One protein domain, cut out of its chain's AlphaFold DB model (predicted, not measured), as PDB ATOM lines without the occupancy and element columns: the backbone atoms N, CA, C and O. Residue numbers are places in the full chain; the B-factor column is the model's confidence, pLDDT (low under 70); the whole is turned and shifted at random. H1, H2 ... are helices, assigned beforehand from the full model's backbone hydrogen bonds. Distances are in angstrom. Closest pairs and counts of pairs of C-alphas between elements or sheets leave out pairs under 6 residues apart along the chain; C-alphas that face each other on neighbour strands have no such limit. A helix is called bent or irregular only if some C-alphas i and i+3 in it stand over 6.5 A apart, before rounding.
ATOM      1  N   LYS A 755     -55.070 -23.834  29.793       75.12
ATOM      2  CA  LYS A 755     -55.171 -22.826  28.724       75.12
ATOM      3  C   LYS A 755     -56.584 -22.256  28.596       75.12
ATOM      4  O   LYS A 755     -56.746 -21.056  28.379       75.12
ATOM      5  N   LYS A 756     -57.607 -23.111  28.678       75.62
ATOM      6  CA  LYS A 756     -59.011 -22.696  28.596       75.62
ATOM      7  C   LYS A 756     -59.418 -21.870  29.820       75.62
ATOM      8  O   LYS A 756     -60.147 -20.901  29.647       75.62
ATOM      9  N   ALA A 757     -58.930 -22.227  31.007       74.88
ATOM     10  CA  ALA A 757     -59.148 -21.490  32.247       74.88
ATOM     11  C   ALA A 757     -58.534 -20.090  32.178       74.88
ATOM     12  O   ALA A 757     -59.260 -19.119  32.363       74.88
ATOM     13  N   LEU A 758     -57.263 -19.974  31.773       81.06
ATOM     14  CA  LEU A 758     -56.594 -18.683  31.565       81.06
ATOM     15  C   LEU A 758     -57.374 -17.794  30.594       81.06
ATOM     16  O   LEU A 758     -57.696 -16.658  30.913       81.06
ATOM     17  N   LEU A 759     -57.743 -18.317  29.420       80.94
ATOM     18  CA  LEU A 759     -58.496 -17.542  28.427       80.94
ATOM     19  C   LEU A 759     -59.889 -17.130  28.921       80.94
ATOM     20  O   LEU A 759     -60.380 -16.074  28.529       80.94
ATOM     21  N   LYS A 760     -60.523 -17.950  29.766       81.44
ATOM     22  CA  LYS A 760     -61.831 -17.643  30.346       81.44
ATOM     23  C   LYS A 760     -61.723 -16.559  31.421       81.44
ATOM     24  O   LYS A 760     -62.541 -15.652  31.392       81.44
ATOM     25  N   VAL A 761     -60.688 -16.586  32.263       82.88
ATOM     26  CA  VAL A 761     -60.413 -15.538  33.267       82.88
ATOM     27  C   VAL A 761     -59.986 -14.218  32.630       82.88
ATOM     28  O   VAL A 761     -60.392 -13.161  33.094       82.88
ATOM     29  N   ILE A 762     -59.239 -14.257  31.522       84.88
ATOM     30  CA  ILE A 762     -58.920 -13.045  30.748       84.88
ATOM     31  C   ILE A 762     -60.194 -12.384  30.200       84.88
ATOM     32  O   ILE A 762     -60.251 -11.164  30.088       84.88
ATOM     33  N   HIS A 763     -61.198 -13.180  29.821       81.94
ATOM     34  CA  HIS A 763     -62.461 -12.664  29.294       81.94
ATOM     35  C   HIS A 763     -63.448 -12.250  30.396       81.94
ATOM     36  O   HIS A 763     -64.155 -11.262  30.233       81.94
ATOM     37  N   ASP A 764     -63.484 -13.006  31.492       80.88
ATOM     38  CA  ASP A 764     -64.320 -12.788  32.673       80.88
ATOM     39  C   ASP A 764     -63.494 -13.075  33.947       80.88
ATOM     40  O   ASP A 764     -63.364 -14.245  34.347       80.88
ATOM     41  N   PRO A 765     -62.941 -12.029  34.598       79.94
ATOM     42  CA  PRO A 765     -62.077 -12.155  35.778       79.94
ATOM     43  C   PRO A 765     -62.721 -12.839  36.995       79.94
ATOM     44  O   PRO A 765     -62.000 -13.272  37.898       79.94
ATOM     45  N   TYR A 766     -64.054 -12.983  37.030       77.69
ATOM     46  CA  TYR A 766     -64.780 -13.671  38.109       77.69
ATOM     47  C   TYR A 766     -65.180 -15.104  37.772       77.69
ATOM     48  O   TYR A 766     -65.802 -15.790  38.595       77.69
ATOM     49  N   SER A 767     -64.830 -15.583  36.579       70.62
ATOM     50  CA  SER A 767     -65.214 -16.916  36.147       70.62
ATOM     51  C   SER A 767     -64.604 -17.998  37.048       70.62
ATOM     52  O   SER A 767     -63.391 -18.124  37.203       70.62
ATOM     53  N   ARG A 768     -65.468 -18.834  37.640       62.34
ATOM     54  CA  ARG A 768     -65.036 -20.053  38.339       62.34
ATOM     55  C   ARG A 768     -64.729 -21.132  37.304       62.34
ATOM     56  O   ARG A 768     -65.559 -21.427  36.433       62.34
ATOM     57  N   VAL A 769     -63.524 -21.691  37.369       60.34
ATOM     58  CA  VAL A 769     -63.047 -22.728  36.447       60.34
ATOM     59  C   VAL A 769     -62.285 -23.779  37.244       60.34
ATOM     60  O   VAL A 769     -61.491 -23.422  38.104       60.34
ATOM     61  N   GLU A 770     -62.531 -25.054  36.957       49.75
ATOM     62  CA  GLU A 770     -61.741 -26.173  37.483       49.75
ATOM     63  C   GLU A 770     -60.508 -26.398  36.598       49.75
ATOM     64  O   GLU A 770     -60.612 -26.419  35.366       49.75
ATOM     65  N   TYR A 771     -59.339 -26.531  37.221       59.62
ATOM     66  CA  TYR A 771     -58.050 -26.766  36.569       59.62
ATOM     67  C   TYR A 771     -57.045 -27.304  37.598       59.62
ATOM     68  O   TYR A 771     -57.214 -27.103  38.797       59.62
ATOM     69  N   ASP A 772     -55.979 -27.940  37.113       50.81
ATOM     70  CA  ASP A 772     -54.849 -28.362  37.943       50.81
ATOM     71  C   ASP A 772     -53.813 -27.234  38.051       50.81
ATOM     72  O   ASP A 772     -53.245 -26.808  37.038       50.81
ATOM     73  N   LEU A 773     -53.551 -26.767  39.279       54.59
ATOM     74  CA  LEU A 773     -52.596 -25.688  39.578       54.59
ATOM     75  C   LEU A 773     -51.192 -25.901  38.967       54.59
ATOM     76  O   LEU A 773     -50.680 -24.953  38.365       54.59
ATOM     77  N   PRO A 774     -50.575 -27.102  39.028       56.94
ATOM     78  CA  PRO A 774     -49.209 -27.306  38.531       56.94
ATOM     79  C   PRO A 774     -49.035 -27.009  37.031       56.94
ATOM     80  O   PRO A 774     -47.999 -26.514  36.593       56.94
ATOM     81  N   TYR A 775     -50.067 -27.257  36.219       58.97
ATOM     82  CA  TYR A 775     -50.015 -27.049  34.766       58.97
ATOM     83  C   TYR A 775     -50.374 -25.620  34.342       58.97
ATOM     84  O   TYR A 775     -50.131 -25.235  33.195       58.97
ATOM     85  N   LEU A 776     -50.945 -24.823  35.249       67.44
ATOM     86  CA  LEU A 776     -51.387 -23.459  34.978       67.44
ATOM     87  C   LEU A 776     -50.211 -22.531  34.652       67.44
ATOM     88  O   LEU A 776     -50.218 -21.880  33.602       67.44
ATOM     89  N   ARG A 777     -49.185 -22.525  35.511       69.00
ATOM     90  CA  ARG A 777     -48.000 -21.662  35.379       69.00
ATOM     91  C   ARG A 777     -47.219 -21.940  34.100       69.00
ATOM     92  O   ARG A 777     -46.928 -21.019  33.340       69.00
ATOM     93  N   VAL A 778     -46.992 -23.217  33.780       65.81
ATOM     94  CA  VAL A 778     -46.290 -23.646  32.555       65.81
ATOM     95  C   VAL A 778     -47.006 -23.158  31.289       65.81
ATOM     96  O   VAL A 778     -46.375 -22.739  30.312       65.81
ATOM     97  N   VAL A 779     -48.341 -23.205  31.276       68.88
ATOM     98  CA  VAL A 779     -49.138 -22.738  30.135       68.88
ATOM     99  C   VAL A 779     -49.151 -21.217  30.049       68.88
ATOM    100  O   VAL A 779     -49.035 -20.685  28.938       68.88
ATOM    101  N   ALA A 780     -49.285 -20.530  31.184       74.94
ATOM    102  CA  ALA A 780     -49.260 -19.075  31.258       74.94
ATOM    103  C   ALA A 780     -47.928 -18.523  30.737       74.94
ATOM    104  O   ALA A 780     -47.925 -17.711  29.812       74.94
ATOM    105  N   ASP A 781     -46.807 -19.057  31.219       75.56
ATOM    106  CA  ASP A 781     -45.468 -18.643  30.803       75.56
ATOM    107  C   ASP A 781     -45.229 -18.897  29.303       75.56
ATOM    108  O   ASP A 781     -44.840 -18.003  28.545       75.56
ATOM    109  N   ARG A 782     -45.600 -20.084  28.797       76.94
ATOM    110  CA  ARG A 782     -45.486 -20.399  27.361       76.94
ATOM    111  C   ARG A 782     -46.307 -19.446  26.483       76.94
ATOM    112  O   ARG A 782     -45.886 -19.107  25.373       76.94
ATOM    113  N   LEU A 783     -47.495 -19.043  26.933       78.88
ATOM    114  CA  LEU A 783     -48.347 -18.096  26.213       78.88
ATOM    115  C   LEU A 783     -47.810 -16.664  26.302       78.88
ATOM    116  O   LEU A 783     -47.772 -15.989  25.271       78.88
ATOM    117  N   ALA A 784     -47.354 -16.229  27.477       81.00
ATOM    118  CA  ALA A 784     -46.746 -14.920  27.686       81.00
ATOM    119  C   ALA A 784     -45.494 -14.757  26.812       81.00
ATOM    120  O   ALA A 784     -45.453 -13.859  25.970       81.00
ATOM    121  N   ARG A 785     -44.544 -15.704  26.867       80.44
ATOM    122  CA  ARG A 785     -43.347 -15.709  26.002       80.44
ATOM    123  C   ARG A 785     -43.693 -15.717  24.517       80.44
ATOM    124  O   ARG A 785     -43.013 -15.078  23.718       80.44
ATOM    125  N   LYS A 786     -44.769 -16.406  24.117       83.81
ATOM    126  CA  LYS A 786     -45.238 -16.395  22.722       83.81
ATOM    127  C   LYS A 786     -45.711 -15.007  22.286       83.81
ATOM    128  O   LYS A 786     -45.458 -14.633  21.141       83.81
ATOM    129  N   TYR A 787     -46.413 -14.271  23.146       83.06
ATOM    130  CA  TYR A 787     -46.826 -12.900  22.843       83.06
ATOM    131  C   TYR A 787     -45.632 -11.939  22.847       83.06
ATOM    132  O   TYR A 787     -45.500 -11.165  21.904       83.06
ATOM    133  N   LEU A 788     -44.704 -12.072  23.796       81.44
ATOM    134  CA  LEU A 788     -43.478 -11.264  23.837       81.44
ATOM    135  C   LEU A 788     -42.575 -11.501  22.620       81.44
ATOM    136  O   LEU A 788     -42.092 -10.551  22.014       81.44
ATOM    137  N   LYS A 789     -42.437 -12.752  22.164       82.50
ATOM    138  CA  LYS A 789     -41.709 -13.072  20.925       82.50
ATOM    139  C   LYS A 789     -42.347 -12.420  19.691       82.50
ATOM    140  O   LYS A 789     -41.630 -12.028  18.779       82.50
ATOM    141  N   LYS A 790     -43.678 -12.288  19.649       81.56
ATOM    142  CA  LYS A 790     -44.377 -11.576  18.562       81.56
ATOM    143  C   LYS A 790     -44.160 -10.064  18.599       81.56
ATOM    144  O   LYS A 790     -44.230  -9.452  17.542       81.56
ATOM    145  N   ALA A 791     -43.881  -9.512  19.776       76.56
ATOM    146  CA  ALA A 791     -43.496  -8.117  19.962       76.56
ATOM    147  C   ALA A 791     -42.009  -7.845  19.662       76.56
ATOM    148  O   ALA A 791     -41.552  -6.722  19.818       76.56
ATOM    149  N   GLY A 792     -41.233  -8.869  19.275       75.88
ATOM    150  CA  GLY A 792     -39.783  -8.750  19.087       75.88
ATOM    151  C   GLY A 792     -38.973  -8.724  20.390       75.88
ATOM    152  O   GLY A 792     -37.772  -8.495  20.349       75.88
ATOM    153  N   LEU A 793     -39.601  -8.997  21.541       77.00
ATOM    154  CA  LEU A 793     -39.016  -8.881  22.884       77.00
ATOM    155  C   LEU A 793     -38.708 -10.261  23.497       77.00
ATOM    156  O   LEU A 793     -39.105 -10.576  24.620       77.00
ATOM    157  N   SER A 794     -38.046 -11.146  22.745       65.06
ATOM    158  CA  SER A 794     -37.655 -12.464  23.261       65.06
ATOM    159  C   SER A 794     -36.479 -12.343  24.234       65.06
ATOM    160  O   SER A 794     -35.354 -12.144  23.791       65.06
ATOM    161  N   GLY A 795     -36.737 -12.495  25.537       64.62
ATOM    162  CA  GLY A 795     -35.705 -12.460  26.586       64.62
ATOM    163  C   GLY A 795     -35.728 -11.217  27.480       64.62
ATOM    164  O   GLY A 795     -34.878 -11.097  28.353       64.62
ATOM    165  N   VAL A 796     -36.694 -10.312  27.293       71.44
ATOM    166  CA  VAL A 796     -36.865  -9.135  28.159       71.44
ATOM    167  C   VAL A 796     -37.384  -9.564  29.530       71.44
ATOM    168  O   VAL A 796     -38.347 -10.333  29.617       71.44
ATOM    169  N   ASN A 797     -36.741  -9.075  30.594       76.31
ATOM    170  CA  ASN A 797     -37.156  -9.332  31.970       76.31
ATOM    171  C   ASN A 797     -38.579  -8.774  32.184       76.31
ATOM    172  O   ASN A 797     -38.837  -7.632  31.792       76.31
ATOM    173  N   PRO A 798     -39.520  -9.530  32.782       75.56
ATOM    174  CA  PRO A 798     -40.867  -9.041  33.068       75.56
ATOM    175  C   PRO A 798     -40.943  -7.684  33.799       75.56
ATOM    176  O   PRO A 798     -41.913  -6.951  33.606       75.56
ATOM    177  N   SER A 799     -39.919  -7.301  34.571       81.38
ATOM    178  CA  SER A 799     -39.811  -5.972  35.200       81.38
ATOM    179  C   SER A 799     -39.657  -4.811  34.200       81.38
ATOM    180  O   SER A 799     -40.017  -3.677  34.510       81.38
ATOM    181  N   GLU A 800     -39.193  -5.065  32.975       85.12
ATOM    182  CA  GLU A 800     -39.045  -4.051  31.920       85.12
ATOM    183  C   GLU A 800     -40.278  -3.932  31.010       85.12
ATOM    184  O   GLU A 800     -40.326  -3.061  30.136       85.12
ATOM    185  N   LEU A 801     -41.307  -4.766  31.211       86.81
ATOM    186  CA  LEU A 801     -42.492  -4.802  30.343       86.81
ATOM    187  C   LEU A 801     -43.201  -3.455  30.252       86.81
ATOM    188  O   LEU A 801     -43.687  -3.090  29.182       86.81
ATOM    189  N   TYR A 802     -43.247  -2.710  31.354       89.12
ATOM    190  CA  TYR A 802     -43.915  -1.418  31.394       89.12
ATOM    191  C   TYR A 802     -43.172  -0.350  30.591       89.12
ATOM    192  O   TYR A 802     -43.769   0.342  29.766       89.12
ATOM    193  N   ARG A 803     -41.845  -0.302  30.736       87.75
ATOM    194  CA  ARG A 803     -40.976   0.554  29.925       87.75
ATOM    195  C   ARG A 803     -41.104   0.225  28.436       87.75
ATOM    196  O   ARG A 803     -41.326   1.122  27.624       87.75
ATOM    197  N   ALA A 804     -41.033  -1.060  28.089       85.31
ATOM    198  CA  ALA A 804     -41.171  -1.527  26.712       85.31
ATOM    199  C   ALA A 804     -42.558  -1.207  26.128       85.31
ATOM    200  O   ALA A 804     -42.669  -0.833  24.960       85.31
ATOM    201  N   PHE A 805     -43.618  -1.305  26.934       87.75
ATOM    202  CA  PHE A 805     -44.976  -0.949  26.526       87.75
ATOM    203  C   PHE A 805     -45.122   0.543  26.225       87.75
ATOM    204  O   PHE A 805     -45.698   0.886  25.197       87.75
ATOM    205  N   LEU A 806     -44.555   1.420  27.060       87.25
ATOM    206  CA  LEU A 806     -44.578   2.868  26.826       87.25
ATOM    207  C   LEU A 806     -43.783   3.279  25.579       87.25
ATOM    208  O   LEU A 806     -44.182   4.206  24.880       87.25
ATOM    209  N   GLN A 807     -42.678   2.590  25.284       82.69
ATOM    210  CA  GLN A 807     -41.830   2.892  24.126       82.69
ATOM    211  C   GLN A 807     -42.396   2.361  22.802       82.69
ATOM    212  O   GLN A 807     -42.235   2.999  21.765       82.69
ATOM    213  N   THR A 808     -43.042   1.189  22.816       80.81
ATOM    214  CA  THR A 808     -43.470   0.492  21.584       80.81
ATOM    215  C   THR A 808     -44.972   0.556  21.317       80.81
ATOM    216  O   THR A 808     -45.393   0.440  20.168       80.81
ATOM    217  N   GLY A 809     -45.800   0.689  22.358       78.25
ATOM    218  CA  GLY A 809     -47.258   0.613  22.256       78.25
ATOM    219  C   GLY A 809     -47.805  -0.743  21.778       78.25
ATOM    220  O   GLY A 809     -48.971  -0.819  21.378       78.25
ATOM    221  N   ASP A 810     -47.007  -1.823  21.778       83.12
ATOM    222  CA  ASP A 810     -47.446  -3.101  21.206       83.12
ATOM    223  C   ASP A 810     -48.524  -3.778  22.073       83.12
ATOM    224  O   ASP A 810     -48.318  -4.172  23.227       83.12
ATOM    225  N   ARG A 811     -49.689  -4.016  21.460       82.94
ATOM    226  CA  ARG A 811     -50.817  -4.761  22.039       82.94
ATOM    227  C   ARG A 811     -50.452  -6.190  22.456       82.94
ATOM    228  O   ARG A 811     -51.179  -6.789  23.248       82.94
ATOM    229  N   ASN A 812     -49.380  -6.776  21.927       85.75
ATOM    230  CA  ASN A 812     -48.900  -8.091  22.352       85.75
ATOM    231  C   ASN A 812     -48.304  -8.071  23.767       85.75
ATOM    232  O   ASN A 812     -48.451  -9.065  24.476       85.75
ATOM    233  N   ILE A 813     -47.711  -6.954  24.204       86.06
ATOM    234  CA  ILE A 813     -47.202  -6.803  25.576       86.06
ATOM    235  C   ILE A 813     -48.379  -6.815  26.556       86.06
ATOM    236  O   ILE A 813     -48.384  -7.595  27.504       86.06
ATOM    237  N   LEU A 814     -49.449  -6.078  26.239       87.94
ATOM    238  CA  LEU A 814     -50.693  -6.109  27.013       87.94
ATOM    239  C   LEU A 814     -51.285  -7.528  27.104       87.94
ATOM    240  O   LEU A 814     -51.709  -7.954  28.174       87.94
ATOM    241  N   LYS A 815     -51.280  -8.293  26.004       87.69
ATOM    242  CA  LYS A 815     -51.746  -9.694  26.003       87.69
ATOM    243  C   LYS A 815     -50.871 -10.612  26.853       87.69
ATOM    244  O   LYS A 815     -51.397 -11.542  27.459       87.69
ATOM    245  N   ALA A 816     -49.558 -10.379  26.897       86.69
ATOM    246  CA  ALA A 816     -48.668 -11.108  27.794       86.69
ATOM    247  C   ALA A 816     -49.002 -10.792  29.263       86.69
ATOM    248  O   ALA A 816     -49.183 -11.718  30.051       86.69
ATOM    249  N   SER A 817     -49.202  -9.512  29.599       88.25
ATOM    250  CA  SER A 817     -49.603  -9.080  30.945       88.25
ATOM    251  C   SER A 817     -50.975  -9.623  31.365       88.25
ATOM    252  O   SER A 817     -51.132 -10.048  32.503       88.25
ATOM    253  N   GLN A 818     -51.949  -9.710  30.450       89.94
ATOM    254  CA  GLN A 818     -53.256 -10.341  30.711       89.94
ATOM    255  C   GLN A 818     -53.133 -11.825  31.070       89.94
ATOM    256  O   GLN A 818     -53.830 -12.302  31.961       89.94
ATOM    257  N   VAL A 819     -52.248 -12.559  30.390       87.94
ATOM    258  CA  VAL A 819     -52.010 -13.980  30.675       87.94
ATOM    259  C   VAL A 819     -51.358 -14.171  32.042       87.94
ATOM    260  O   VAL A 819     -51.786 -15.053  32.783       87.94
ATOM    261  N   LEU A 820     -50.366 -13.344  32.381       86.69
ATOM    262  CA  LEU A 820     -49.685 -13.405  33.675       86.69
ATOM    263  C   LEU A 820     -50.624 -13.008  34.821       86.69
ATOM    264  O   LEU A 820     -50.711 -13.718  35.814       86.69
ATOM    265  N   ALA A 821     -51.421 -11.951  34.653       85.12
ATOM    266  CA  ALA A 821     -52.420 -11.573  35.649       85.12
ATOM    267  C   ALA A 821     -53.499 -12.652  35.829       85.12
ATOM    268  O   ALA A 821     -53.941 -12.896  36.948       85.12
ATOM    269  N   ALA A 822     -53.914 -13.330  34.753       85.38
ATOM    270  CA  ALA A 822     -54.927 -14.382  34.836       85.38
ATOM    271  C   ALA A 822     -54.411 -15.626  35.562       85.38
ATOM    272  O   ALA A 822     -55.184 -16.291  36.248       85.38
ATOM    273  N   GLU A 823     -53.114 -15.921  35.447       84.81
ATOM    274  CA  GLU A 823     -52.461 -16.930  36.279       84.81
ATOM    275  C   GLU A 823     -52.512 -16.522  37.752       84.81
ATOM    276  O   GLU A 823     -53.001 -17.305  38.558       84.81
ATOM    277  N   MET A 824     -52.147 -15.282  38.093       76.50
ATOM    278  CA  MET A 824     -52.181 -14.795  39.477       76.50
ATOM    279  C   MET A 824     -53.592 -14.853  40.087       76.50
ATOM    280  O   MET A 824     -53.758 -15.257  41.237       76.50
ATOM    281  N   VAL A 825     -54.623 -14.503  39.308       78.88
ATOM    282  CA  VAL A 825     -56.036 -14.582  39.725       78.88
ATOM    283  C   VAL A 825     -56.460 -16.010  40.055       78.88
ATOM    284  O   VAL A 825     -57.200 -16.234  41.017       78.88
ATOM    285  N   LEU A 826     -56.023 -16.964  39.236       74.19
ATOM    286  CA  LEU A 826     -56.314 -18.379  39.418       74.19
ATOM    287  C   LEU A 826     -55.509 -18.943  40.603       74.19
ATOM    288  O   LEU A 826     -56.093 -19.573  41.478       74.19
ATOM    289  N   SER A 827     -54.241 -18.564  40.749       66.88
ATOM    290  CA  SER A 827     -53.361 -18.910  41.877       66.88
ATOM    291  C   SER A 827     -53.735 -18.251  43.222       66.88
ATOM    292  O   SER A 827     -52.996 -18.379  44.194       66.88
ATOM    293  N   GLY A 828     -54.880 -17.562  43.309       63.75
ATOM    294  CA  GLY A 828     -55.441 -17.047  44.564       63.75
ATOM    295  C   GLY A 828     -55.135 -15.579  44.881       63.75
ATOM    296  O   GLY A 828     -55.578 -15.087  45.919       63.75
ATOM    297  N   VAL A 829     -54.452 -14.844  43.996       67.62
ATOM    298  CA  VAL A 829     -54.184 -13.406  44.162       67.62
ATOM    299  C   VAL A 829     -55.408 -12.607  43.705       67.62
ATOM    300  O   VAL A 829     -55.513 -12.161  42.561       67.62
ATOM    301  N   SER A 830     -56.371 -12.435  44.611       65.31
ATOM    302  CA  SER A 830     -57.646 -11.744  44.356       65.31
ATOM    303  C   SER A 830     -57.474 -10.326  43.800       65.31
ATOM    304  O   SER A 830     -58.252  -9.910  42.945       65.31
ATOM    305  N   TYR A 831     -56.430  -9.614  44.224       70.25
ATOM    306  CA  TYR A 831     -56.147  -8.240  43.808       70.25
ATOM    307  C   TYR A 831     -55.721  -8.113  42.336       70.25
ATOM    308  O   TYR A 831     -55.977  -7.093  41.700       70.25
ATOM    309  N   ALA A 832     -55.162  -9.173  41.737       75.62
ATOM    310  CA  ALA A 832     -54.829  -9.184  40.310       75.62
ATOM    311  C   ALA A 832     -56.081  -9.057  39.415       75.62
ATOM    312  O   ALA A 832     -55.969  -8.617  38.270       75.62
ATOM    313  N   ARG A 833     -57.281  -9.373  39.939       82.00
ATOM    314  CA  ARG A 833     -58.561  -9.201  39.227       82.00
ATOM    315  C   ARG A 833     -58.839  -7.739  38.909       82.00
ATOM    316  O   ARG A 833     -59.238  -7.445  37.789       82.00
ATOM    317  N   VAL A 834     -58.552  -6.841  39.853       80.50
ATOM    318  CA  VAL A 834     -58.789  -5.394  39.720       80.50
ATOM    319  C   VAL A 834     -58.002  -4.825  38.536       80.50
ATOM    320  O   VAL A 834     -58.518  -4.042  37.741       80.50
ATOM    321  N   PHE A 835     -56.756  -5.266  38.361       79.69
ATOM    322  CA  PHE A 835     -55.923  -4.849  37.233       79.69
ATOM    323  C   PHE A 835     -56.320  -5.510  35.914       79.69
ATOM    324  O   PHE A 835     -56.215  -4.885  34.858       79.69
ATOM    325  N   LEU A 836     -56.792  -6.758  35.958       84.31
ATOM    326  CA  LEU A 836     -57.320  -7.464  34.791       84.31
ATOM    327  C   LEU A 836     -58.579  -6.790  34.231       84.31
ATOM    328  O   LEU A 836     -58.708  -6.684  33.014       84.31
ATOM    329  N   GLU A 837     -59.459  -6.299  35.108       83.19
ATOM    330  CA  GLU A 837     -60.654  -5.526  34.748       83.19
ATOM    331  C   GLU A 837     -60.318  -4.153  34.172       83.19
ATOM    332  O   GLU A 837     -60.859  -3.772  33.136       83.19
ATOM    333  N   ARG A 838     -59.417  -3.413  34.830       81.56
ATOM    334  CA  ARG A 838     -58.994  -2.087  34.357       81.56
ATOM    335  C   ARG A 838     -58.284  -2.167  33.006       81.56
ATOM    336  O   ARG A 838     -58.491  -1.314  32.146       81.56
ATOM    337  N   GLY A 839     -57.461  -3.198  32.808       82.81
ATOM    338  CA  GLY A 839     -56.692  -3.394  31.585       82.81
ATOM    339  C   GLY A 839     -55.711  -2.249  31.297       82.81
ATOM    340  O   GLY A 839     -55.332  -1.476  32.176       82.81
ATOM    341  N   GLY A 840     -55.265  -2.157  30.042       85.44
ATOM    342  CA  GLY A 840     -54.416  -1.058  29.572       85.44
ATOM    343  C   GLY A 840     -53.075  -0.926  30.306       85.44
ATOM    344  O   GLY A 840     -52.448  -1.916  30.677       85.44
ATOM    345  N   GLU A 841     -52.626   0.315  30.485       87.00
ATOM    346  CA  GLU A 841     -51.333   0.672  31.084       87.00
ATOM    347  C   GLU A 841     -51.214   0.226  32.551       87.00
ATOM    348  O   GLU A 841     -50.171  -0.284  32.954       87.00
ATOM    349  N   ALA A 842     -52.307   0.315  33.319       84.12
ATOM    350  CA  ALA A 842     -52.358  -0.094  34.723       84.12
ATOM    351  C   ALA A 842     -52.031  -1.583  34.913       84.12
ATOM    352  O   ALA A 842     -51.292  -1.949  35.824       84.12
ATOM    353  N   LEU A 843     -52.532  -2.440  34.019       87.88
ATOM    354  CA  LEU A 843     -52.250  -3.875  34.042       87.88
ATOM    355  C   LEU A 843     -50.776  -4.181  33.752       87.88
ATOM    356  O   LEU A 843     -50.182  -5.051  34.385       87.88
ATOM    357  N   VAL A 844     -50.179  -3.473  32.791       88.69
ATOM    358  CA  VAL A 844     -48.770  -3.683  32.438       88.69
ATOM    359  C   VAL A 844     -47.856  -3.175  33.557       88.69
ATOM    360  O   VAL A 844     -46.903  -3.870  33.906       88.69
ATOM    361  N   ALA A 845     -48.177  -2.028  34.168       86.81
ATOM    362  CA  ALA A 845     -47.454  -1.487  35.321       86.81
ATOM    363  C   ALA A 845     -47.505  -2.435  36.527       86.81
ATOM    364  O   ALA A 845     -46.484  -2.679  37.164       86.81
ATOM    365  N   PHE A 846     -48.676  -3.014  36.812       86.31
ATOM    366  CA  PHE A 846     -48.851  -4.001  37.878       86.31
ATOM    367  C   PHE A 846     -48.007  -5.260  37.654       86.31
ATOM    368  O   PHE A 846     -47.300  -5.713  38.550       86.31
ATOM    369  N   ILE A 847     -48.025  -5.813  36.440       86.81
ATOM    370  CA  ILE A 847     -47.194  -6.981  36.143       86.81
ATOM    371  C   ILE A 847     -45.706  -6.622  36.218       86.81
ATOM    372  O   ILE A 847     -44.947  -7.355  36.838       86.81
ATOM    373  N   ALA A 848     -45.269  -5.475  35.704       86.81
ATOM    374  CA  ALA A 848     -43.870  -5.067  35.846       86.81
ATOM    375  C   ALA A 848     -43.455  -4.872  37.318       86.81
ATOM    376  O   ALA A 848     -42.353  -5.260  37.705       86.81
ATOM    377  N   SER A 849     -44.345  -4.329  38.156       84.00
ATOM    378  CA  SER A 849     -44.074  -4.092  39.578       84.00
ATOM    379  C   SER A 849     -44.003  -5.384  40.386       84.00
ATOM    380  O   SER A 849     -43.091  -5.539  41.193       84.00
ATOM    381  N   THR A 850     -44.886  -6.351  40.117       77.00
ATOM    382  CA  THR A 850     -44.826  -7.667  40.771       77.00
ATOM    383  C   THR A 850     -43.512  -8.370  40.471       77.00
ATOM    384  O   THR A 850     -42.968  -9.005  41.362       77.00
ATOM    385  N   TYR A 851     -42.950  -8.213  39.267       76.19
ATOM    386  CA  TYR A 851     -41.668  -8.813  38.886       76.19
ATOM    387  C   TYR A 851     -40.428  -7.979  39.237       76.19
ATOM    388  O   TYR A 851     -39.317  -8.392  38.918       76.19
ATOM    389  N   SER A 852     -40.608  -6.843  39.904       77.44
ATOM    390  CA  SER A 852     -39.521  -5.981  40.361       77.44
ATOM    391  C   SER A 852     -39.082  -6.315  41.796       77.44
ATOM    392  O   SER A 852     -39.850  -6.896  42.564       77.44
ATOM    393  N   ASP A 853     -37.855  -5.932  42.161       70.44
ATOM    394  CA  ASP A 853     -37.314  -6.092  43.521       70.44
ATOM    395  C   ASP A 853     -37.983  -5.156  44.539       70.44
ATOM    396  O   ASP A 853     -38.919  -4.430  44.218       70.44
ATOM    397  N   GLU A 854     -37.531  -5.159  45.791       68.00
ATOM    398  CA  GLU A 854     -38.089  -4.279  46.819       68.00
ATOM    399  C   GLU A 854     -37.741  -2.800  46.552       68.00
ATOM    400  O   GLU A 854     -36.580  -2.481  46.276       68.00
ATOM    401  N   PRO A 855     -38.712  -1.871  46.633       70.00
ATOM    402  CA  PRO A 855     -38.456  -0.463  46.366       70.00
ATOM    403  C   PRO A 855     -37.694   0.167  47.540       70.00
ATOM    404  O   PRO A 855     -38.270   0.392  48.601       70.00
ATOM    405  N   SER A 856     -36.419   0.521  47.357       77.19
ATOM    406  CA  SER A 856     -35.644   1.253  48.372       77.19
ATOM    407  C   SER A 856     -34.879   2.428  47.772       77.19
ATOM    408  O   SER A 856     -34.011   2.271  46.912       77.19
ATOM    409  N   ARG A 857     -35.169   3.631  48.281       77.69
ATOM    410  CA  ARG A 857     -34.453   4.861  47.905       77.69
ATOM    411  C   ARG A 857     -33.024   4.842  48.439       77.69
ATOM    412  O   ARG A 857     -32.111   5.313  47.760       77.69
ATOM    413  N   GLU A 858     -32.813   4.278  49.633       80.12
ATOM    414  CA  GLU A 858     -31.470   4.098  50.186       80.12
ATOM    415  C   GLU A 858     -30.634   3.148  49.329       80.12
ATOM    416  O   GLU A 858     -29.460   3.439  49.105       80.12
ATOM    417  N   ALA A 859     -31.228   2.073  48.800       77.06
ATOM    418  CA  ALA A 859     -30.539   1.121  47.931       77.06
ATOM    419  C   ALA A 859     -30.115   1.753  46.595       77.06
ATOM    420  O   ALA A 859     -28.969   1.580  46.183       77.06
ATOM    421  N   ILE A 860     -30.974   2.576  45.970       82.12
ATOM    422  CA  ILE A 860     -30.612   3.353  44.766       82.12
ATOM    423  C   ILE A 860     -29.431   4.283  45.074       82.12
ATOM    424  O   ILE A 860     -28.437   4.316  44.344       82.12
ATOM    425  N   ARG A 861     -29.509   5.020  46.191       81.75
ATOM    426  CA  ARG A 861     -28.459   5.956  46.619       81.75
ATOM    427  C   ARG A 861     -27.146   5.233  46.930       81.75
ATOM    428  O   ARG A 861     -26.078   5.744  46.595       81.75
ATOM    429  N   ALA A 862     -27.211   4.068  47.571       81.44
ATOM    430  CA  ALA A 862     -26.053   3.246  47.897       81.44
ATOM    431  C   ALA A 862     -25.389   2.689  46.630       81.44
ATOM    432  O   ALA A 862     -24.185   2.868  46.461       81.44
ATOM    433  N   ALA A 863     -26.162   2.118  45.702       82.00
ATOM    434  CA  ALA A 863     -25.648   1.588  44.439       82.00
ATOM    435  C   ALA A 863     -24.999   2.684  43.569       82.00
ATOM    436  O   ALA A 863     -23.889   2.507  43.068       82.00
ATOM    437  N   LEU A 864     -25.613   3.876  43.486       83.88
ATOM    438  CA  LEU A 864     -25.032   5.029  42.779       83.88
ATOM    439  C   LEU A 864     -23.718   5.527  43.404       83.88
ATOM    440  O   LEU A 864     -22.836   5.980  42.670       83.88
ATOM    441  N   LYS A 865     -23.584   5.455  44.735       83.69
ATOM    442  CA  LYS A 865     -22.343   5.796  45.455       83.69
ATOM    443  C   LYS A 865     -21.250   4.746  45.264       83.69
ATOM    444  O   LYS A 865     -20.089   5.116  45.143       83.69
ATOM    445  N   LEU A 866     -21.626   3.467  45.225       84.06
ATOM    446  CA  LEU A 866     -20.722   2.340  44.971       84.06
ATOM    447  C   LEU A 866     -20.269   2.262  43.504       84.06
ATOM    448  O   LEU A 866     -19.315   1.555  43.196       84.06
ATOM    449  N   GLY A 867     -20.920   3.006  42.604       81.62
ATOM    450  CA  GLY A 867     -20.610   3.019  41.175       81.62
ATOM    451  C   GLY A 867     -21.230   1.859  40.392       81.62
ATOM    452  O   GLY A 867     -20.956   1.735  39.201       81.62
ATOM    453  N   ASP A 868     -22.083   1.048  41.023       85.62
ATOM    454  CA  ASP A 868     -22.783  -0.062  40.378       85.62
ATOM    455  C   ASP A 868     -24.031   0.452  39.643       85.62
ATOM    456  O   ASP A 868     -25.119   0.606  40.206       85.62
ATOM    457  N   VAL A 869     -23.836   0.801  38.369       86.19
ATOM    458  CA  VAL A 869     -24.866   1.407  37.514       86.19
ATOM    459  C   VAL A 869     -26.013   0.436  37.223       86.19
ATOM    460  O   VAL A 869     -27.156   0.874  37.104       86.19
ATOM    461  N   GLU A 870     -25.734  -0.864  37.129       84.56
ATOM    462  CA  GLU A 870     -26.746  -1.868  36.792       84.56
ATOM    463  C   GLU A 870     -27.673  -2.120  37.980       84.56
ATOM    464  O   GLU A 870     -28.897  -2.087  37.835       84.56
ATOM    465  N   LEU A 871     -27.093  -2.266  39.174       82.62
ATOM    466  CA  LEU A 871     -27.848  -2.426  40.409       82.62
ATOM    467  C   LEU A 871     -28.666  -1.165  40.737       82.62
ATOM    468  O   LEU A 871     -29.836  -1.248  41.114       82.62
ATOM    469  N   ALA A 872     -28.084   0.023  40.523       82.88
ATOM    470  CA  ALA A 872     -28.795   1.292  40.681       82.88
ATOM    471  C   ALA A 872     -29.991   1.413  39.723       82.88
ATOM    472  O   ALA A 872     -31.057   1.885  40.121       82.88
ATOM    473  N   TYR A 873     -29.825   0.970  38.474       88.31
ATOM    474  CA  TYR A 873     -30.889   0.944  37.475       88.31
ATOM    475  C   TYR A 873     -32.019  -0.017  37.863       88.31
ATOM    476  O   TYR A 873     -33.184   0.372  37.790       88.31
ATOM    477  N   GLN A 874     -31.701  -1.227  38.331       85.56
ATOM    478  CA  GLN A 874     -32.701  -2.215  38.756       85.56
ATOM    479  C   GLN A 874     -33.541  -1.719  39.940       85.56
ATOM    480  O   GLN A 874     -34.773  -1.769  39.881       85.56
ATOM    481  N   TYR A 875     -32.907  -1.154  40.976       83.75
ATOM    482  CA  TYR A 875     -33.637  -0.575  42.108       83.75
ATOM    483  C   TYR A 875     -34.476   0.644  41.706       83.75
ATOM    484  O   TYR A 875     -35.606   0.796  42.174       83.75
ATOM    485  N   ALA A 876     -33.961   1.495  40.813       85.88
ATOM    486  CA  ALA A 876     -34.704   2.644  40.302       85.88
ATOM    487  C   ALA A 876     -35.923   2.215  39.474       85.88
ATOM    488  O   ALA A 876     -37.014   2.760  39.650       85.88
ATOM    489  N   LEU A 877     -35.764   1.209  38.612       89.19
ATOM    490  CA  LEU A 877     -36.847   0.662  37.800       89.19
ATOM    491  C   LEU A 877     -37.918   0.008  38.679       89.19
ATOM    492  O   LEU A 877     -39.105   0.245  38.466       89.19
ATOM    493  N   SER A 878     -37.502  -0.747  39.700       85.19
ATOM    494  CA  SER A 878     -38.416  -1.328  40.681       85.19
ATOM    495  C   SER A 878     -39.255  -0.260  41.385       85.19
ATOM    496  O   SER A 878     -40.490  -0.317  41.368       85.19
ATOM    497  N   TYR A 879     -38.580   0.744  41.953       84.50
ATOM    498  CA  TYR A 879     -39.234   1.843  42.651       84.50
ATOM    499  C   TYR A 879     -40.264   2.528  41.748       84.50
ATOM    500  O   TYR A 879     -41.417   2.724  42.137       84.50
ATOM    501  N   LEU A 880     -39.874   2.826  40.508       88.31
ATOM    502  CA  LEU A 880     -40.725   3.518  39.554       88.31
ATOM    503  C   LEU A 880     -41.918   2.666  39.093       88.31
ATOM    504  O   LEU A 880     -43.020   3.206  38.969       88.31
ATOM    505  N   ASN A 881     -41.740   1.358  38.878       89.06
ATOM    506  CA  ASN A 881     -42.814   0.436  38.493       89.06
ATOM    507  C   ASN A 881     -43.891   0.347  39.582       89.06
ATOM    508  O   ASN A 881     -45.085   0.407  39.282       89.06
ATOM    509  N   ILE A 882     -43.476   0.243  40.849       82.44
ATOM    510  CA  ILE A 882     -44.391   0.171  41.996       82.44
ATOM    511  C   ILE A 882     -45.145   1.493  42.158       82.44
ATOM    512  O   ILE A 882     -46.371   1.485  42.243       82.44
ATOM    513  N   VAL A 883     -44.442   2.630  42.090       83.94
ATOM    514  CA  VAL A 883     -45.075   3.958  42.113       83.94
ATOM    515  C   VAL A 883     -46.060   4.128  40.955       83.94
ATOM    516  O   VAL A 883     -47.167   4.618  41.154       83.94
ATOM    517  N   SER A 884     -45.687   3.703  39.746       87.00
ATOM    518  CA  SER A 884     -46.540   3.836  38.559       87.00
ATOM    519  C   SER A 884     -47.810   2.996  38.690       87.00
ATOM    520  O   SER A 884     -48.892   3.487  38.385       87.00
ATOM    521  N   ALA A 885     -47.704   1.768  39.207       83.56
ATOM    522  CA  ALA A 885     -48.864   0.937  39.508       83.56
ATOM    523  C   ALA A 885     -49.770   1.588  40.573       83.56
ATOM    524  O   ALA A 885     -50.981   1.654  40.368       83.56
ATOM    525  N   THR A 886     -49.208   2.144  41.654       80.94
ATOM    526  CA  THR A 886     -49.972   2.866  42.691       80.94
ATOM    527  C   THR A 886     -50.672   4.117  42.151       80.94
ATOM    528  O   THR A 886     -51.850   4.334  42.434       80.94
ATOM    529  N   LEU A 887     -49.989   4.945  41.356       83.50
ATOM    530  CA  LEU A 887     -50.580   6.158  40.781       83.50
ATOM    531  C   LEU A 887     -51.704   5.819  39.798       83.50
ATOM    532  O   LEU A 887     -52.776   6.414  39.874       83.50
ATOM    533  N   LEU A 888     -51.515   4.797  38.961       84.00
ATOM    534  CA  LEU A 888     -52.544   4.324  38.034       84.00
ATOM    535  C   LEU A 888     -53.742   3.681  38.750       84.00
ATOM    536  O   LEU A 888     -54.865   3.784  38.254       84.00
ATOM    537  N   ILE A 889     -53.554   3.070  39.930       78.06
ATOM    538  CA  ILE A 889     -54.678   2.660  40.797       78.06
ATOM    539  C   ILE A 889     -55.502   3.883  41.217       78.06
ATOM    540  O   ILE A 889     -56.735   3.841  41.174       78.06
ATOM    541  N   ARG A 890     -54.827   4.977  41.575       79.69
ATOM    542  CA  ARG A 890     -55.439   6.238  42.017       79.69
ATOM    543  C   ARG A 890     -55.884   7.153  40.866       79.69
ATOM    544  O   ARG A 890     -56.285   8.278  41.133       79.69
ATOM    545  N   GLU A 891     -55.810   6.683  39.616       79.25
ATOM    546  CA  GLU A 891     -56.120   7.451  38.392       79.25
ATOM    547  C   GLU A 891     -55.274   8.729  38.221       79.25
ATOM    548  O   GLU A 891     -55.668   9.678  37.546       79.25
ATOM    549  N   VAL A 892     -54.077   8.741  38.810       81.62
ATOM    550  CA  VAL A 892     -53.094   9.823  38.687       81.62
ATOM    551  C   VAL A 892     -52.072   9.459  37.614       81.62
ATOM    552  O   VAL A 892     -51.620   8.315  37.529       81.62
ATOM    553  N   GLU A 893     -51.689  10.433  36.787       82.06
ATOM    554  CA  GLU A 893     -50.742  10.202  35.698       82.06
ATOM    555  C   GLU A 893     -49.329   9.887  36.241       82.06
ATOM    556  O   GLU A 893     -48.778  10.672  37.020       82.06
ATOM    557  N   PRO A 894     -48.721   8.746  35.857       87.00
ATOM    558  CA  PRO A 894     -47.376   8.394  36.291       87.00
ATOM    559  C   PRO A 894     -46.315   9.227  35.550       87.00
ATOM    560  O   PRO A 894     -46.558   9.703  34.438       87.00
ATOM    561  N   PRO A 895     -45.097   9.376  36.101       85.56
ATOM    562  CA  PRO A 895     -44.015  10.139  35.473       85.56
ATOM    563  C   PRO A 895     -43.401   9.393  34.268       85.56
ATOM    564  O   PRO A 895     -42.271   8.907  34.314       85.56
ATOM    565  N   ARG A 896     -44.143   9.301  33.154       86.00
ATOM    566  CA  ARG A 896     -43.768   8.548  31.937       86.00
ATOM    567  C   ARG A 896     -42.443   8.998  31.323       86.00
ATOM    568  O   ARG A 896     -41.717   8.175  30.770       86.00
ATOM    569  N   TYR A 897     -42.118  10.285  31.439       86.19
ATOM    570  CA  TYR A 897     -40.884  10.864  30.903       86.19
ATOM    571  C   TYR A 897     -39.621  10.214  31.488       86.19
ATOM    572  O   TYR A 897     -38.624  10.101  30.781       86.19
ATOM    573  N   LEU A 898     -39.672   9.708  32.729       89.25
ATOM    574  CA  LEU A 898     -38.539   9.018  33.351       89.25
ATOM    575  C   LEU A 898     -38.208   7.703  32.629       89.25
ATOM    576  O   LEU A 898     -37.040   7.404  32.413       89.25
ATOM    577  N   TYR A 899     -39.206   6.953  32.149       88.12
ATOM    578  CA  TYR A 899     -38.995   5.697  31.407       88.12
ATOM    579  C   TYR A 899     -38.351   5.886  30.019       88.12
ATOM    580  O   TYR A 899     -37.870   4.916  29.419       88.12
ATOM    581  N   MET A 900     -38.318   7.122  29.508       86.69
ATOM    582  CA  MET A 900     -37.729   7.470  28.207       86.69
ATOM    583  C   MET A 900     -36.222   7.757  28.285       86.69
ATOM    584  O   MET A 900     -35.550   7.773  27.254       86.69
ATOM    585  N   ILE A 901     -35.667   7.930  29.489       89.12
ATOM    586  CA  ILE A 901     -34.233   8.177  29.691       89.12
ATOM    587  C   ILE A 901     -33.451   6.913  29.329       89.12
ATOM    588  O   ILE A 901     -33.614   5.874  29.964       89.12
ATOM    589  N   SER A 902     -32.622   6.978  28.285       81.56
ATOM    590  CA  SER A 902     -31.915   5.804  27.749       81.56
ATOM    591  C   SER A 902     -30.684   5.414  28.576       81.56
ATOM    592  O   SER A 902     -30.418   4.224  28.735       81.56
ATOM    593  N   ASP A 903     -29.964   6.394  29.132       90.06
ATOM    594  CA  ASP A 903     -28.788   6.148  29.969       90.06
ATOM    595  C   ASP A 903     -29.193   5.618  31.354       90.06
ATOM    596  O   ASP A 903     -29.975   6.238  32.075       90.06
ATOM    597  N   LYS A 904     -28.660   4.451  31.739       88.88
ATOM    598  CA  LYS A 904     -29.025   3.762  32.990       88.88
ATOM    599  C   LYS A 904     -28.634   4.550  34.243       88.88
ATOM    600  O   LYS A 904     -29.344   4.498  35.250       88.88
ATOM    601  N   ARG A 905     -27.522   5.292  34.192       86.12
ATOM    602  CA  ARG A 905     -27.014   6.074  35.326       86.12
ATOM    603  C   ARG A 905     -27.810   7.364  35.499       86.12
ATOM    604  O   ARG A 905     -28.139   7.726  36.627       86.12
ATOM    605  N   GLU A 906     -28.119   8.035  34.396       88.56
ATOM    606  CA  GLU A 906     -28.987   9.212  34.355       88.56
ATOM    607  C   GLU A 906     -30.415   8.853  34.775       88.56
ATOM    608  O   GLU A 906     -30.993   9.551  35.604       88.56
ATOM    609  N   PHE A 907     -30.941   7.711  34.319       91.25
ATOM    610  CA  PHE A 907     -32.234   7.180  34.748       91.25
ATOM    611  C   PHE A 907     -32.289   6.986  36.268       91.25
ATOM    612  O   PHE A 907     -33.175   7.525  36.927       91.25
ATOM    613  N   ALA A 908     -31.320   6.267  36.847       88.69
ATOM    614  CA  ALA A 908     -31.304   6.002  38.284       88.69
ATOM    615  C   ALA A 908     -31.179   7.286  39.126       88.69
ATOM    616  O   ALA A 908     -31.819   7.398  40.173       88.69
ATOM    617  N   ARG A 909     -30.403   8.279  38.661       88.94
ATOM    618  CA  ARG A 909     -30.309   9.600  39.306       88.94
ATOM    619  C   ARG A 909     -31.617  10.380  39.217       88.94
ATOM    620  O   ARG A 909     -32.100  10.841  40.245       88.94
ATOM    621  N   ALA A 910     -32.207  10.474  38.028       89.56
ATOM    622  CA  ALA A 910     -33.454  11.200  37.807       89.56
ATOM    623  C   ALA A 910     -34.620  10.594  38.607       89.56
ATOM    624  O   ALA A 910     -35.429  11.325  39.169       89.56
ATOM    625  N   VAL A 911     -34.682   9.260  38.721       88.50
ATOM    626  CA  VAL A 911     -35.669   8.572  39.570       88.50
ATOM    627  C   VAL A 911     -35.436   8.873  41.053       88.50
ATOM    628  O   VAL A 911     -36.402   9.125  41.772       88.50
ATOM    629  N   LEU A 912     -34.180   8.889  41.518       87.38
ATOM    630  CA  LEU A 912     -33.856   9.225  42.905       87.38
ATOM    631  C   LEU A 912     -34.246  10.674  43.237       87.38
ATOM    632  O   LEU A 912     -34.976  10.890  44.202       87.38
ATOM    633  N   GLU A 913     -33.840  11.640  42.410       87.00
ATOM    634  CA  GLU A 913     -34.187  13.061  42.569       87.00
ATOM    635  C   GLU A 913     -35.704  13.277  42.542       87.00
ATOM    636  O   GLU A 913     -36.264  13.953  43.409       87.00
ATOM    637  N   TRP A 914     -36.394  12.628  41.600       89.00
ATOM    638  CA  TRP A 914     -37.848  12.680  41.523       89.00
ATOM    639  C   TRP A 914     -38.512  12.091  42.770       89.00
ATOM    640  O   TRP A 914     -39.470  12.676  43.275       89.00
ATOM    641  N   SER A 915     -37.997  10.973  43.298       84.12
ATOM    642  CA  SER A 915     -38.522  10.329  44.510       84.12
ATOM    643  C   SER A 915     -38.311  11.166  45.776       84.12
ATOM    644  O   SER A 915     -39.117  11.106  46.706       84.12
ATOM    645  N   GLU A 916     -37.230  11.947  45.842       82.81
ATOM    646  CA  GLU A 916     -36.932  12.835  46.969       82.81
ATOM    647  C   GLU A 916     -37.797  14.100  46.924       82.81
ATOM    648  O   GLU A 916     -38.285  14.544  47.968       82.81
ATOM    649  N   ALA A 917     -38.053  14.626  45.723       81.81
ATOM    650  CA  ALA A 917     -38.942  15.763  45.500       81.81
ATOM    651  C   ALA A 917     -40.429  15.403  45.679       81.81
ATOM    652  O   ALA A 917     -41.203  16.207  46.199       81.81
ATOM    653  N   ASN A 918     -40.832  14.190  45.286       73.88
ATOM    654  CA  ASN A 918     -42.220  13.736  45.309       73.88
ATOM    655  C   ASN A 918     -42.395  12.626  46.350       73.88
ATOM    656  O   ASN A 918     -42.074  11.459  46.125       73.88
ATOM    657  N   ARG A 919     -42.936  12.978  47.521       65.38
ATOM    658  CA  ARG A 919     -43.285  12.002  48.564       65.38
ATOM    659  C   ARG A 919     -44.575  11.266  48.197       65.38
ATOM    660  O   ARG A 919     -45.643  11.605  48.692       65.38
ATOM    661  N   VAL A 920     -44.474  10.267  47.326       69.38
ATOM    662  CA  VAL A 920     -45.599   9.378  47.007       69.38
ATOM    663  C   VAL A 920     -45.709   8.293  48.079       69.38
ATOM    664  O   VAL A 920     -44.763   7.533  48.293       69.38
ATOM    665  N   GLU A 921     -46.857   8.232  48.753       69.44
ATOM    666  CA  GLU A 921     -47.220   7.105  49.615       69.44
ATOM    667  C   GLU A 921     -47.534   5.886  48.746       69.44
ATOM    668  O   GLU A 921     -48.441   5.923  47.909       69.44
ATOM    669  N   LEU A 922     -46.751   4.824  48.932       70.12
ATOM    670  CA  LEU A 922     -46.951   3.552  48.250       70.12
ATOM    671  C   LEU A 922     -48.171   2.839  48.835       70.12
ATOM    672  O   LEU A 922     -48.452   2.945  50.025       70.12
ATOM    673  N   ASP A 923     -48.891   2.115  47.987       66.25
ATOM    674  CA  ASP A 923     -50.044   1.333  48.420       66.25
ATOM    675  C   ASP A 923     -49.583   0.108  49.233       66.25
ATOM    676  O   ASP A 923     -48.838  -0.737  48.725       66.25
ATOM    677  N   GLU A 924     -49.986   0.034  50.506       61.03
ATOM    678  CA  GLU A 924     -49.586  -1.039  51.427       61.03
ATOM    679  C   GLU A 924     -50.094  -2.418  50.979       61.03
ATOM    680  O   GLU A 924     -49.380  -3.413  51.131       61.03
ATOM    681  N   GLU A 925     -51.284  -2.493  50.369       58.56
ATOM    682  CA  GLU A 925     -51.821  -3.751  49.841       58.56
ATOM    683  C   GLU A 925     -51.005  -4.210  48.631       58.56
ATOM    684  O   GLU A 925     -50.634  -5.383  48.542       58.56
ATOM    685  N   LEU A 926     -50.643  -3.288  47.732       64.62
ATOM    686  CA  LEU A 926     -49.789  -3.592  46.581       64.62
ATOM    687  C   LEU A 926     -48.386  -4.056  47.007       64.62
ATOM    688  O   LEU A 926     -47.845  -4.999  46.426       64.62
ATOM    689  N   LEU A 927     -47.802  -3.429  48.033       62.97
ATOM    690  CA  LEU A 927     -46.515  -3.844  48.603       62.97
ATOM    691  C   LEU A 927     -46.588  -5.252  49.206       62.97
ATOM    692  O   LEU A 927     -45.704  -6.076  48.949       62.97
ATOM    693  N   LEU A 928     -47.664  -5.555  49.940       54.81
ATOM    694  CA  LEU A 928     -47.921  -6.880  50.503       54.81
ATOM    695  C   LEU A 928     -48.078  -7.941  49.402       54.81
ATOM    696  O   LEU A 928     -47.501  -9.025  49.494       54.81
ATOM    697  N   ILE A 929     -48.800  -7.627  48.325       57.62
ATOM    698  CA  ILE A 929     -48.985  -8.528  47.176       57.62
ATOM    699  C   ILE A 929     -47.664  -8.779  46.453       57.62
ATOM    700  O   ILE A 929     -47.364  -9.924  46.113       57.62
ATOM    701  N   ASN A 930     -46.850  -7.742  46.260       62.06
ATOM    702  CA  ASN A 930     -45.533  -7.879  45.645       62.06
ATOM    703  C   ASN A 930     -44.584  -8.698  46.527       62.06
ATOM    704  O   ASN A 930     -43.788  -9.473  46.002       62.06
ATOM    705  N   ALA A 931     -44.668  -8.580  47.855       54.94
ATOM    706  CA  ALA A 931     -43.927  -9.440  48.779       54.94
ATOM    707  C   ALA A 931     -44.372 -10.910  48.671       54.94
ATOM    708  O   ALA A 931     -43.531 -11.788  48.498       54.94
ATOM    709  N   ILE A 932     -45.682 -11.185  48.663       52.19
ATOM    710  CA  ILE A 932     -46.224 -12.549  48.512       52.19
ATOM    711  C   ILE A 932     -45.831 -13.157  47.157       52.19
ATOM    712  O   ILE A 932     -45.389 -14.304  47.100       52.19
ATOM    713  N   ALA A 933     -45.940 -12.393  46.068       54.47
ATOM    714  CA  ALA A 933     -45.576 -12.841  44.724       54.47
ATOM    715  C   ALA A 933     -44.062 -13.075  44.562       54.47
ATOM    716  O   ALA A 933     -43.653 -13.923  43.770       54.47
ATOM    717  N   ARG A 934     -43.216 -12.331  45.288       56.66
ATOM    718  CA  ARG A 934     -41.762 -12.566  45.350       56.66
ATOM    719  C   ARG A 934     -41.436 -13.828  46.141       56.66
ATOM    720  O   ARG A 934     -40.749 -14.694  45.613       56.66
ATOM    721  N   SER A 935     -42.006 -13.990  47.334       48.91
ATOM    722  CA  SER A 935     -41.810 -15.189  48.159       48.91
ATOM    723  C   SER A 935     -42.289 -16.462  47.459       48.91
ATOM    724  O   SER A 935     -41.595 -17.472  47.488       48.91
ATOM    725  N   ALA A 936     -43.430 -16.412  46.764       49.09
ATOM    726  CA  ALA A 936     -43.927 -17.538  45.974       49.09
ATOM    727  C   ALA A 936     -42.978 -17.923  44.825       49.09
ATOM    728  O   ALA A 936     -42.833 -19.103  44.534       49.09
ATOM    729  N   ARG A 937     -42.308 -16.947  44.199       51.72
ATOM    730  CA  ARG A 937     -41.328 -17.200  43.130       51.72
ATOM    731  C   ARG A 937     -40.000 -17.725  43.657       51.72
ATOM    732  O   ARG A 937     -39.468 -18.653  43.069       51.72
ATOM    733  N   MET A 938     -39.508 -17.199  44.779       45.47
ATOM    734  CA  MET A 938     -38.314 -17.746  45.434       45.47
ATOM    735  C   MET A 938     -38.521 -19.205  45.862       45.47
ATOM    736  O   MET A 938     -37.599 -20.003  45.770       45.47
ATOM    737  N   LEU A 939     -39.727 -19.570  46.310       40.44
ATOM    738  CA  LEU A 939     -40.073 -20.951  46.664       40.44
ATOM    739  C   LEU A 939     -40.227 -21.867  45.435       40.44
ATOM    740  O   LEU A 939     -39.858 -23.035  45.515       40.44
ATOM    741  N   ASP A 940     -40.713 -21.337  44.308       40.22
ATOM    742  CA  ASP A 940     -40.758 -22.038  43.013       40.22
ATOM    743  C   ASP A 940     -39.357 -22.258  42.418       40.22
ATOM    744  O   ASP A 940     -39.083 -23.327  41.885       40.22
ATOM    745  N   GLU A 941     -38.446 -21.284  42.532       40.56
ATOM    746  CA  GLU A 941     -37.031 -21.445  42.146       40.56
ATOM    747  C   GLU A 941     -36.310 -22.505  43.003       40.56
ATOM    748  O   GLU A 941     -35.272 -23.026  42.600       40.56
ATOM    749  N   LEU A 942     -36.890 -22.851  44.158       34.44
ATOM    750  CA  LEU A 942     -36.453 -23.908  45.075       34.44
ATOM    751  C   LEU A 942     -37.299 -25.202  44.969       34.44
ATOM    752  O   LEU A 942     -37.098 -26.113  45.771       34.44
TER     753      LEU A 942
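What this domain is: This is residues 755 to 942 of the 1173 residues of an uncharacterized protein of Thermoprotei archaeon (UniProt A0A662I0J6). Two groups of helices lie at the two ends of a longer axis, with H6 and H3 in the middle between them: H1, H2, H4 and H5 make one end, while H7, H10 and the beginning of H8 make the other. The long H8 runs from its end of the domain back over H6, H9 bridges H3 and H10, and H11 packs on H6 by residues 929 to 934 and reaches away from there. The printed part has 188 residues, with eleven named helices, H1 to H11 in chain order, and no named strand; the class is all helix, with 139 residues in helices, and the helix packing is part aligned, part crossed. The whole is compact, with a radius of gyration of the C-alphas of 16.4 A, and it spans 51 by 36 by 34 A.

How they stand to each other: Begin with the longest helix, H8, residues 869 to 889. Near Asn 881 it touches H6, residues 840 to 850, at a steep tilt of 47 degrees, opposite ways; the closest C-alphas, of Ser 849 and Asn 881, are 4.8 A apart. H6 is one of two hubs, touching five helices; the other is H4, residues 811 to 826, and the two touch at C-alphas 817 and 844, 5.7 A apart. H3, residues 798 to 808, touches H6 at a shallow tilt of 28 degrees, opposite ways, with C-alphas 799 and 848 closest at 4.2 A. H3 and H4 form a helical hairpin that only just touches, with 3 pairs of C-alphas within 8 A, the closest being those of Phe 805 and Ile 813 at 6.3 A. Walk on from H4: H2, residues 773 to 790, runs opposite ways to it at a shallow tilt of 8 degrees, and C-alphas 784 and 816, the closest, are 4.3 A apart. H1, residues 755 to 763, stands about perpendicular to H4, at 75 degrees, with C-alphas 758 and 822 closest at 5.7 A. H5, residues 832 to 838, forms hairpins with both H4 and H6; its closest C-alphas to H6 are 835 and 843, 5.0 A apart. At the other end, H7, residues 857 to 866, forms a hairpin with H8, C-alphas 863 and 872 being closest at 4.9 A. H10, residues 904 to 917, touches H8 at C-alphas 873 and 908, 5.1 A apart. H9, residues 896 to 900, touches H3 at C-alphas 803 and 899, 5.7 A apart. H11, residues 924 to 940, touches H6 with residues 929 to 934 alone, C-alphas 850 and 930 being closest at 4.9 A. Every O i to N i+4 pair is within hydrogen-bond range in H1, H4, H5, H6, H7, H8, H10 and H11; H2 has 12 of 14, H3 5 of 7, and H9 0 of 1, beside 2 of 2 O i to N i+3 pairs.

Where its parts are: Find C-alpha 869 at (-24.866, 1.407, 37.514); from there H8 runs 30.0 A to C-alpha 889 at (-54.678, 2.660, 40.797). H2 measures 26.6 A, H11 24.3 A, H4 22.8 A and H10 20.0 A. H2 is irregular, but only just, with C-alphas 774 and 777 6.6 A apart; H3 is irregular, with C-alphas 799 and 802 7.2 A apart. H1 begins at C-alpha 755, (-55.171, -22.826, 28.724), and H11 ends at C-alpha 940, (-40.758, -22.038, 43.013).

The domain as a whole: The two C-alphas farthest apart are those of Glu 770 and Lys 865, at 51.4 A. The printed part has no cut, and no link is long. The mean pLDDT of the printed part is 77.3; 42 residues are under 70, among them residues 768 to 779 and 923 to 942, and H11 has a mean of 54.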